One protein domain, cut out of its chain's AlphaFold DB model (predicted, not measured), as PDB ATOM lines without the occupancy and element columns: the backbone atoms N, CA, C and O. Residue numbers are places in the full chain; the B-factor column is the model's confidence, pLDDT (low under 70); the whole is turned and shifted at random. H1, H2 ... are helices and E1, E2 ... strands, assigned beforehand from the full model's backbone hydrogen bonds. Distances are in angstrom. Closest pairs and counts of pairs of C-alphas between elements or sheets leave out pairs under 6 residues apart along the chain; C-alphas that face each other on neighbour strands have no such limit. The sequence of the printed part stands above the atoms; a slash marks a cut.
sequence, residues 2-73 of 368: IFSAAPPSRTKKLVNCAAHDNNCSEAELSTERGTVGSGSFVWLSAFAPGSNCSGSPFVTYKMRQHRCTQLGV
ATOM      1  N   ILE A   2       1.656  13.438 -52.068       86.12
ATOM      2  CA  ILE A   2       1.462  12.723 -50.793       86.12
ATOM      3  C   ILE A   2       0.688  13.620 -49.826       86.12
ATOM      4  O   ILE A   2       1.079  14.770 -49.626       86.12
ATOM      5  N   PHE A   3      -0.360  13.075 -49.206       88.00
ATOM      6  CA  PHE A   3      -1.035  13.687 -48.062       88.00
ATOM      7  C   PHE A   3      -0.510  13.082 -46.762       88.00
ATOM      8  O   PHE A   3      -0.384  11.864 -46.644       88.00
ATOM      9  N   SER A   4      -0.220  13.920 -45.773       87.56
ATOM     10  CA  SER A   4       0.239  13.473 -44.459       87.56
ATOM     11  C   SER A   4      -0.402  14.282 -43.340       87.56
ATOM     12  O   SER A   4      -0.797  15.430 -43.532       87.56
ATOM     13  N   ALA A   5      -0.496  13.677 -42.154       85.06
ATOM     14  CA  ALA A   5      -0.943  14.327 -40.917       85.06
ATOM     15  C   ALA A   5       0.199  15.042 -40.166       85.06
ATOM     16  O   ALA A   5      -0.008  15.584 -39.085       85.06
ATOM     17  N   ALA A   6       1.410  15.020 -40.722       83.81
ATOM     18  CA  ALA A   6       2.581  15.713 -40.206       83.81
ATOM     19  C   ALA A   6       3.379  16.311 -41.377       83.81
ATOM     20  O   ALA A   6       3.333  15.754 -42.481       83.81
ATOM     21  N   PRO A   7       4.125  17.410 -41.174       82.81
ATOM     22  CA  PRO A   7       4.963  17.977 -42.224       82.81
ATOM     23  C   PRO A   7       6.072  16.989 -42.633       82.81
ATOM     24  O   PRO A   7       6.616  16.293 -41.771       82.81
ATOM     25  N   PRO A   8       6.464  16.936 -43.920       82.12
ATOM     26  CA  PRO A   8       7.570  16.096 -44.359       82.12
ATOM     27  C   PRO A   8       8.890  16.553 -43.725       82.12
ATOM     28  O   PRO A   8       9.086  17.724 -43.384       82.12
ATOM     29  N   SER A   9       9.840  15.626 -43.598       81.38
ATOM     30  CA  SER A   9      11.160  15.917 -43.028       81.38
ATOM     31  C   SER A   9      11.970  16.897 -43.888       81.38
ATOM     32  O   SER A   9      12.793  17.648 -43.354       81.38
ATOM     33  N   ARG A  10      11.714  16.946 -45.199       82.06
ATOM     34  CA  ARG A  10      12.343  17.855 -46.165       82.06
ATOM     35  C   ARG A  10      11.297  18.346 -47.161       82.06
ATOM     36  O   ARG A  10      10.403  17.594 -47.526       82.06
ATOM     37  N   THR A  11      11.408  19.600 -47.579       86.50
ATOM     38  CA  THR A  11      10.664  20.178 -48.704       86.50
ATOM     39  C   THR A  11      11.445  21.381 -49.217       86.50
ATOM     40  O   THR A  11      12.102  22.057 -48.422       86.50
ATOM     41  N   LYS A  12      11.421  21.638 -50.528       84.69
ATOM     42  CA  LYS A  12      12.094  22.821 -51.090       84.69
ATOM     43  C   LYS A  12      11.313  24.111 -50.818       84.69
ATOM     44  O   LYS A  12      11.924  25.162 -50.671       84.69
ATOM     45  N   LYS A  13       9.981  24.027 -50.740       86.38
ATOM     46  CA  LYS A  13       9.072  25.162 -50.535       86.38
ATOM     47  C   LYS A  13       7.949  24.761 -49.580       86.38
ATOM     48  O   LYS A  13       7.311  23.740 -49.802       86.38
ATOM     49  N   LEU A  14       7.677  25.558 -48.548       87.56
ATOM     50  CA  LEU A  14       6.526  25.369 -47.658       87.56
ATOM     51  C   LEU A  14       5.583  26.572 -47.787       87.56
ATOM     52  O   LEU A  14       6.002  27.711 -47.597       87.56
ATOM     53  N   VAL A  15       4.321  26.309 -48.123       87.00
ATOM     54  CA  VAL A  15       3.267  27.317 -48.311       87.00
ATOM     55  C   VAL A  15       2.225  27.149 -47.210       87.00
ATOM     56  O   VAL A  15       1.661  26.063 -47.051       87.00
ATOM     57  N   ASN A  16       1.970  28.202 -46.432       89.12
ATOM     58  CA  ASN A  16       1.030  28.147 -45.311       89.12
ATOM     59  C   ASN A  16      -0.361  28.672 -45.694       89.12
ATOM     60  O   ASN A  16      -0.762  29.756 -45.279       89.12
ATOM     61  N   CYS A  17      -1.125  27.878 -46.442       87.94
ATOM     62  CA  CYS A  17      -2.483  28.246 -46.861       87.94
ATOM     63  C   CYS A  17      -3.439  28.441 -45.682       87.94
ATOM     64  O   CYS A  17      -4.364  29.243 -45.737       87.94
ATOM     65  N   ALA A  18      -3.204  27.724 -44.584       86.25
ATOM     66  CA  ALA A  18      -4.027  27.807 -43.385       86.25
ATOM     67  C   ALA A  18      -4.044  29.196 -42.713       86.25
ATOM     68  O   ALA A  18      -4.903  29.430 -41.854       86.25
ATOM     69  N   ALA A  19      -3.106  30.085 -43.065       83.50
ATOM     70  CA  ALA A  19      -3.099  31.480 -42.626       83.50
ATOM     71  C   ALA A  19      -4.183  32.332 -43.316       83.50
ATOM     72  O   ALA A  19      -4.620  33.319 -42.736       83.50
ATOM     73  N   HIS A  20      -4.667  31.905 -44.487       82.44
ATOM     74  CA  HIS A  20      -5.618  32.640 -45.329       82.44
ATOM     75  C   HIS A  20      -6.864  31.792 -45.630       82.44
ATOM     76  O   HIS A  20      -7.243  31.626 -46.779       82.44
ATOM     77  N   ASP A  21      -7.453  31.165 -44.604       83.94
ATOM     78  CA  ASP A  21      -8.617  30.256 -44.726       83.94
ATOM     79  C   ASP A  21      -8.472  29.200 -45.842       83.94
ATOM     80  O   ASP A  21      -9.386  28.936 -46.614       83.94
ATOM     81  N   ASN A  22      -7.283  28.592 -45.929       85.81
ATOM     82  CA  ASN A  22      -6.902  27.638 -46.972       85.81
ATOM     83  C   ASN A  22      -6.869  28.209 -48.404       85.81
ATOM     84  O   ASN A  22      -6.846  27.438 -49.364       85.81
ATOM     85  N   ASN A  23      -6.771  29.525 -48.570       81.31
ATOM     86  CA  ASN A  23      -6.417  30.132 -49.840       81.31
ATOM     87  C   ASN A  23      -4.891  30.152 -50.030       81.31
ATOM     88  O   ASN A  23      -4.174  30.961 -49.448       81.31
ATOM     89  N   CYS A  24      -4.371  29.236 -50.842       80.62
ATOM     90  CA  CYS A  24      -2.945  29.135 -51.131       80.62
ATOM     91  C   CYS A  24      -2.446  30.157 -52.162       80.62
ATOM     92  O   CYS A  24      -1.229  30.283 -52.296       80.62
ATOM     93  N   SER A  25      -3.319  30.846 -52.911       72.00
ATOM     94  CA  SER A  25      -2.880  31.885 -53.858       72.00
ATOM     95  C   SER A  25      -2.478  33.180 -53.154       72.00
ATOM     96  O   SER A  25      -1.643  33.920 -53.658       72.00
ATOM     97  N   GLU A  26      -3.039  33.421 -51.973       66.38
ATOM     98  CA  GLU A  26      -2.708  34.549 -51.094       66.38
ATOM     99  C   GLU A  26      -1.674  34.168 -50.024       66.38
ATOM    100  O   GLU A  26      -1.293  34.989 -49.196       66.38
ATOM    101  N   ALA A  27      -1.227  32.908 -50.018       70.62
ATOM    102  CA  ALA A  27      -0.413  32.367 -48.946       70.62
ATOM    103  C   ALA A  27       1.072  32.693 -49.087       70.62
ATOM    104  O   ALA A  27       1.698  32.493 -50.131       70.62
ATOM    105  N   GLU A  28       1.665  33.083 -47.966       73.69
ATOM    106  CA  GLU A  28       3.086  33.382 -47.882       73.69
ATOM    107  C   GLU A  28       3.963  32.120 -47.787       73.69
ATOM    108  O   GLU A  28       3.567  31.042 -47.314       73.69
ATOM    109  N   LEU A  29       5.212  32.283 -48.229       76.00
ATOM    110  CA  LEU A  29       6.300  31.340 -47.991       76.00
ATOM    111  C   LEU A  29       6.623  31.297 -46.497       76.00
ATOM    112  O   LEU A  29       7.014  32.304 -45.917       76.00
ATOM    113  N   SER A  30       6.516  30.119 -45.885       66.38
ATOM    114  CA  SER A  30       6.780  29.949 -44.456       66.38
ATOM    115  C   SER A  30       8.024  29.099 -44.214       66.38
ATOM    116  O   SER A  30       8.240  28.081 -44.871       66.38
ATOM    117  N   THR A  31       8.832  29.490 -43.230       62.31
ATOM    118  CA  THR A  31       9.951  28.690 -42.709       62.31
ATOM    119  C   THR A  31       9.552  27.857 -41.487       62.31
ATOM    120  O   THR A  31      10.301  26.968 -41.073       62.31
ATOM    121  N   GLU A  32       8.365  28.088 -40.921       60.09
ATOM    122  CA  GLU A  32       7.930  27.461 -39.677       60.09
ATOM    123  C   GLU A  32       7.194  26.136 -39.910       60.09
ATOM    124  O   GLU A  32       6.089  26.067 -40.456       60.09
ATOM    125  N   ARG A  33       7.763  25.050 -39.377       59.47
ATOM    126  CA  ARG A  33       7.048  23.781 -39.176       59.47
ATOM    127  C   ARG A  33       6.276  23.865 -37.860       59.47
ATOM    128  O   ARG A  33       6.698  23.298 -36.860       59.47
ATOM    129  N   GLY A  34       5.204  24.657 -37.850       53.81
ATOM    130  CA  GLY A  34       4.449  24.963 -36.629       53.81
ATOM    131  C   GLY A  34       4.026  23.721 -35.828       53.81
ATOM    132  O   GLY A  34       3.703  22.678 -36.401       53.81
ATOM    133  N   THR A  35       4.026  23.856 -34.503       50.53
ATOM    134  CA  THR A  35       3.620  22.836 -33.528       50.53
ATOM    135  C   THR A  35       2.116  22.558 -33.556       50.53
ATOM    136  O   THR A  35       1.298  23.399 -33.933       50.53
ATOM    137  N   VAL A  36       1.763  21.326 -33.179       50.38
ATOM    138  CA  VAL A  36       0.406  20.765 -33.197       50.38
ATOM    139  C   VAL A  36      -0.461  21.450 -32.133       50.38
ATOM    140  O   VAL A  36      -0.428  21.081 -30.964       50.38
ATOM    141  N   GLY A  37      -1.230  22.460 -32.542       48.81
ATOM    142  CA  GLY A  37      -2.350  23.020 -31.780       48.81
ATOM    143  C   GLY A  37      -3.682  22.492 -32.319       48.81
ATOM    144  O   GLY A  37      -3.834  22.318 -33.528       48.81
ATOM    145  N   SER A  38      -4.631  22.202 -31.426       51.84
ATOM    146  CA  SER A  38      -5.899  21.527 -31.729       51.84
ATOM    147  C   SER A  38      -6.767  22.318 -32.718       51.84
ATOM    148  O   SER A  38      -7.289  23.383 -32.393       51.84
ATOM    149  N   GLY A  39      -6.910  21.770 -33.926       57.22
ATOM    150  CA  GLY A  39      -7.629  22.350 -35.066       57.22
ATOM    151  C   GLY A  39      -7.042  21.818 -36.376       57.22
ATOM    152  O   GLY A  39      -6.552  22.591 -37.194       57.22
ATOM    153  N   SER A  40      -7.001  20.486 -36.468       77.00
ATOM    154  CA  SER A  40      -6.217  19.588 -37.327       77.00
ATOM    155  C   SER A  40      -5.781  20.128 -38.697       77.00
ATOM    156  O   SER A  40      -6.605  20.531 -39.515       77.00
ATOM    157  N   PHE A  41      -4.478  20.053 -38.986       87.19
ATOM    158  CA  PHE A  41      -3.910  20.365 -40.301       87.19
ATOM    159  C   PHE A  41      -3.702  19.095 -41.141       87.19
ATOM    160  O   PHE A  41      -3.604  17.983 -40.622       87.19
ATOM    161  N   VAL A  42      -3.618  19.267 -42.454       90.31
ATOM    162  CA  VAL A  42      -3.155  18.265 -43.412       90.31
ATOM    163  C   VAL A  42      -2.087  18.903 -44.297       90.31
ATOM    164  O   VAL A  42      -2.135  20.098 -44.598       90.31
ATOM    165  N   TRP A  43      -1.098  18.107 -44.685       90.25
ATOM    166  CA  TRP A  43       0.015  18.546 -45.510       90.25
ATOM    167  C   TRP A  43      -0.057  17.846 -46.857       90.25
ATOM    168  O   TRP A  43      -0.046  16.619 -46.909       90.25
ATOM    169  N   LEU A  44      -0.113  18.622 -47.937       91.19
ATOM    170  CA  LEU A  44      -0.047  18.120 -49.307       91.19
ATOM    171  C   LEU A  44       1.342  18.389 -49.868       91.19
ATOM    172  O   LEU A  44       1.737  19.539 -50.023       91.19
ATOM    173  N   SER A  45       2.087  17.333 -50.174       89.81
ATOM    174  CA  SER A  45       3.424  17.415 -50.760       89.81
ATOM    175  C   SER A  45       3.401  17.034 -52.237       89.81
ATOM    176  O   SER A  45       2.970  15.935 -52.604       89.81
ATOM    177  N   ALA A  46       3.887  17.937 -53.083       86.19
ATOM    178  CA  ALA A  46       4.021  17.735 -54.517       86.19
ATOM    179  C   ALA A  46       5.468  17.377 -54.888       86.19
ATOM    180  O   ALA A  46       6.435  17.920 -54.344       86.19
ATOM    181  N   PHE A  47       5.609  16.448 -55.831       85.75
ATOM    182  CA  PHE A  47       6.885  15.920 -56.316       85.75
ATOM    183  C   PHE A  47       6.986  16.151 -57.819       85.75
ATOM    184  O   PHE A  47       5.964  16.294 -58.484       85.75
ATOM    185  N   ALA A  48       8.212  16.196 -58.340       74.50
ATOM    186  CA  ALA A  48       8.431  16.404 -59.767       74.50
ATOM    187  C   ALA A  48       7.706  15.328 -60.607       74.50
ATOM    188  O   ALA A  48       7.610  14.179 -60.154       74.50
ATOM    189  N   PRO A  49       7.227  15.664 -61.820       65.31
ATOM    190  CA  PRO A  49       6.650  14.689 -62.743       65.31
ATOM    191  C   PRO A  49       7.574  13.478 -62.945       65.31
ATOM    192  O   PRO A  49       8.794  13.627 -63.003       65.31
ATOM    193  N   GLY A  50       7.005  12.270 -62.996       71.12
ATOM    194  CA  GLY A  50       7.766  11.015 -63.106       71.12
ATOM    195  C   GLY A  50       8.466  10.550 -61.817       71.12
ATOM    196  O   GLY A  50       9.098   9.496 -61.809       71.12
ATOM    197  N   SER A  51       8.356  11.290 -60.708       79.69
ATOM    198  CA  SER A  51       8.903  10.867 -59.415       79.69
ATOM    199  C   SER A  51       8.070   9.750 -58.778       79.69
ATOM    200  O   SER A  51       6.851   9.848 -58.669       79.69
ATOM    201  N   ASN A  52       8.744   8.746 -58.215       85.19
ATOM    202  CA  ASN A  52       8.140   7.741 -57.330       85.19
ATOM    203  C   ASN A  52       7.878   8.260 -55.897       85.19
ATOM    204  O   ASN A  52       7.647   7.470 -54.986       85.19
ATOM    205  N   CYS A  53       7.951   9.578 -55.685       82.44
ATOM    206  CA  CYS A  53       7.724  10.256 -54.408       82.44
ATOM    207  C   CYS A  53       8.686   9.864 -53.264       82.44
ATOM    208  O   CYS A  53       8.398  10.155 -52.106       82.44
ATOM    209  N   SER A  54       9.842   9.251 -53.560       83.94
ATOM    210  CA  SER A  54      10.857   8.912 -52.545       83.94
ATOM    211  C   SER A  54      11.845  10.050 -52.240       83.94
ATOM    212  O   SER A  54      12.566  10.002 -51.243       83.94
ATOM    213  N   GLY A  55      11.897  11.068 -53.106       83.94
ATOM    214  CA  GLY A  55      12.796  12.218 -52.983       83.94
ATOM    215  C   GLY A  55      12.283  13.319 -52.050       83.94
ATOM    216  O   GLY A  55      11.343  13.139 -51.284       83.94
ATOM    217  N   SER A  56      12.890  14.506 -52.123       87.06
ATOM    218  CA  SER A  56      12.332  15.694 -51.462       87.06
ATOM    219  C   SER A  56      11.194  16.278 -52.312       87.06
ATOM    220  O   SER A  56      11.429  16.546 -53.495       87.06
ATOM    221  N   PRO A  57      10.017  16.569 -51.728       87.06
ATOM    222  CA  PRO A  57       8.994  17.389 -52.365       87.06
ATOM    223  C   PRO A  57       9.573  18.720 -52.848       87.06
ATOM    224  O   PRO A  57      10.446  19.304 -52.188       87.06
ATOM    225  N   PHE A  58       9.076  19.211 -53.983       84.75
ATOM    226  CA  PHE A  58       9.426  20.550 -54.462       84.75
ATOM    227  C   PHE A  58       8.563  21.631 -53.803       84.75
ATOM    228  O   PHE A  58       9.028  22.754 -53.634       84.75
ATOM    229  N   VAL A  59       7.345  21.289 -53.376       86.19
ATOM    230  CA  VAL A  59       6.493  22.150 -52.554       86.19
ATOM    231  C   VAL A  59       5.640  21.313 -51.606       86.19
ATOM    232  O   VAL A  59       5.240  20.190 -51.922       86.19
ATOM    233  N   THR A  60       5.363  21.871 -50.436       89.88
ATOM    234  CA  THR A  60       4.415  21.347 -49.461       89.88
ATOM    235  C   THR A  60       3.452  22.451 -49.047       89.88
ATOM    236  O   THR A  60       3.883  23.544 -48.691       89.88
ATOM    237  N   TYR A  61       2.158  22.154 -49.047       90.00
ATOM    238  CA  TYR A  61       1.093  23.053 -48.611       90.00
ATOM    239  C   TYR A  61       0.595  22.632 -47.231       90.00
ATOM    240  O   TYR A  61       0.304  21.454 -47.018       90.00
ATOM    241  N   LYS A  62       0.495  23.578 -46.296       90.81
ATOM    242  CA  LYS A  62      -0.138  23.389 -44.986       90.81
ATOM    243  C   LYS A  62      -1.572  23.911 -45.043       90.81
ATOM    244  O   LYS A  62      -1.787  25.095 -45.294       90.81
ATOM    245  N   MET A  63      -2.534  23.031 -44.777       90.81
ATOM    246  CA  MET A  63      -3.969  23.286 -44.949       90.81
ATOM    247  C   MET A  63      -4.727  22.851 -43.693       90.81
ATOM    248  O   MET A  63      -4.304  21.926 -43.002       90.81
ATOM    249  N   ARG A  64      -5.843  23.500 -43.366       88.25
ATOM    250  CA  ARG A  64      -6.780  23.072 -42.317       88.25
ATOM    251  C   ARG A  64      -7.644  21.928 -42.836       88.25
ATOM    252  O   ARG A  64      -8.118  21.986 -43.966       88.25
ATOM    253  N   GLN A  65      -7.862  20.907 -42.016       84.25
ATOM    254  CA  GLN A  65      -8.821  19.845 -42.316       84.25
ATOM    255  C   GLN A  65     -10.256  20.394 -42.305       84.25
ATOM    256  O   GLN A  65     -10.534  21.421 -41.683       84.25
ATOM    257  N   HIS A  66     -11.165  19.690 -42.987       80.88
ATOM    258  CA  HIS A  66     -12.596  20.021 -43.069       80.88
ATOM    259  C   HIS A  66     -12.918  21.395 -43.677       80.88
ATOM    260  O   HIS A  66     -13.990  21.944 -43.434       80.88
ATOM    261  N   ARG A  67     -12.005  21.949 -44.484       78.06
ATOM    262  CA  ARG A  67     -12.237  23.148 -45.294       78.06
ATOM    263  C   ARG A  67     -11.721  22.939 -46.708       78.06
ATOM    264  O   ARG A  67     -10.673  22.317 -46.896       78.06
ATOM    265  N   CYS A  68     -12.444  23.472 -47.690       78.50
ATOM    266  CA  CYS A  68     -11.964  23.540 -49.066       78.50
ATOM    267  C   CYS A  68     -10.641  24.310 -49.104       78.50
ATOM    268  O   CYS A  68     -10.457  25.261 -48.350       78.50
ATOM    269  N   THR A  69      -9.701  23.858 -49.932       80.31
ATOM    270  CA  THR A  69      -8.421  24.545 -50.119       80.31
ATOM    271  C   THR A  69      -8.311  24.998 -51.557       80.31
ATOM    272  O   THR A  69      -8.353  24.167 -52.461       80.31
ATOM    273  N   GLN A  70      -8.125  26.299 -51.749       74.31
ATOM    274  CA  GLN A  70      -7.805  26.870 -53.044       74.31
ATOM    275  C   GLN A  70      -6.296  26.760 -53.246       74.31
ATOM    276  O   GLN A  70      -5.534  27.473 -52.601       74.31
ATOM    277  N   LEU A  71      -5.830  25.849 -54.099       72.56
ATOM    278  CA  LEU A  71      -4.413  25.797 -54.460       72.56
ATOM    279  C   LEU A  71      -4.099  26.927 -55.448       72.56
ATOM    280  O   LEU A  71      -4.890  27.213 -56.343       72.56
ATOM    281  N   GLY A  72      -2.942  27.574 -55.290       59.47
ATOM    282  CA  GLY A  72      -2.459  28.524 -56.288       59.47
ATOM    283  C   GLY A  72      -2.176  27.767 -57.580       59.47
ATOM    284  O   GLY A  72      -1.337  26.866 -57.584       59.47
ATOM    285  N   VAL A  73      -2.893  28.101 -58.648       52.19
ATOM    286  CA  VAL A  73      -2.718  27.447 -59.943       52.19
ATOM    287  C   VAL A  73      -1.630  28.180 -60.712       52.19
ATOM    288  O   VAL A  73      -1.728  29.379 -60.954       52.19
TER     289      VAL A  73
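What this domain is: This is residues 2 to 73 of the 368 residues of the protein "Hypothetical protein" of Calcidiscus leptoporus (UniProt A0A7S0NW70). With little regular structure, a small four-stranded sheet built on the hairpin E3 and E4 has short H1 beside it and long loops, residues 21 to 40 and 47 to 58, reaching outward. The 72 printed residues include 22 in named elements, mostly strand, running E1, E2, H1, E3, E4. The mixed sheet's order is E1, E3, E4, E2. The whole is compact, radius of gyration of the C-alphas 11.6 A, spanning 32 by 26 by 22 A.

How they stand to each other: Edge strand E1, residues 2 to 4, is antiparallel to E3, residues 41 to 46; N 2 and O 45 are 2.9 A apart. Edge strand E2, residues 14 to 16, is parallel to E4, residues 59 to 64, at 23 degrees; N 62 and O 15 are 2.8 A apart. H1, residues 17 to 20, is at the sheet's level, height 2.7 A, its local plane fitted to just 6 C-alphas; its closest C-alphas to E4, Ala 18 and Met 63, are 4.8 A apart. H1 is too short for O i to N i+4 pairs; its one O i to N i+3 pair is within range. Hairpin E3 and E4 is antiparallel at 158 degrees; N 44 and O 61 are 3.0 A apart.

Where its parts are: E1 begins at C-alpha 2 (1.462, 12.723, -50.793). E3 is 16.5 A long and E4 16.8 A, ending at C-alpha 64 (-6.780, 23.072, -42.317).

The domain as a whole: The farthest C-alphas, Ser 38 and Gly 50, are 35.8 A apart. The printed part has no cut. The links H1 to E3 and E3 to E4 are long. Confidence is under 70 at residues 26, 30 to 39, 49 and 72 to 73.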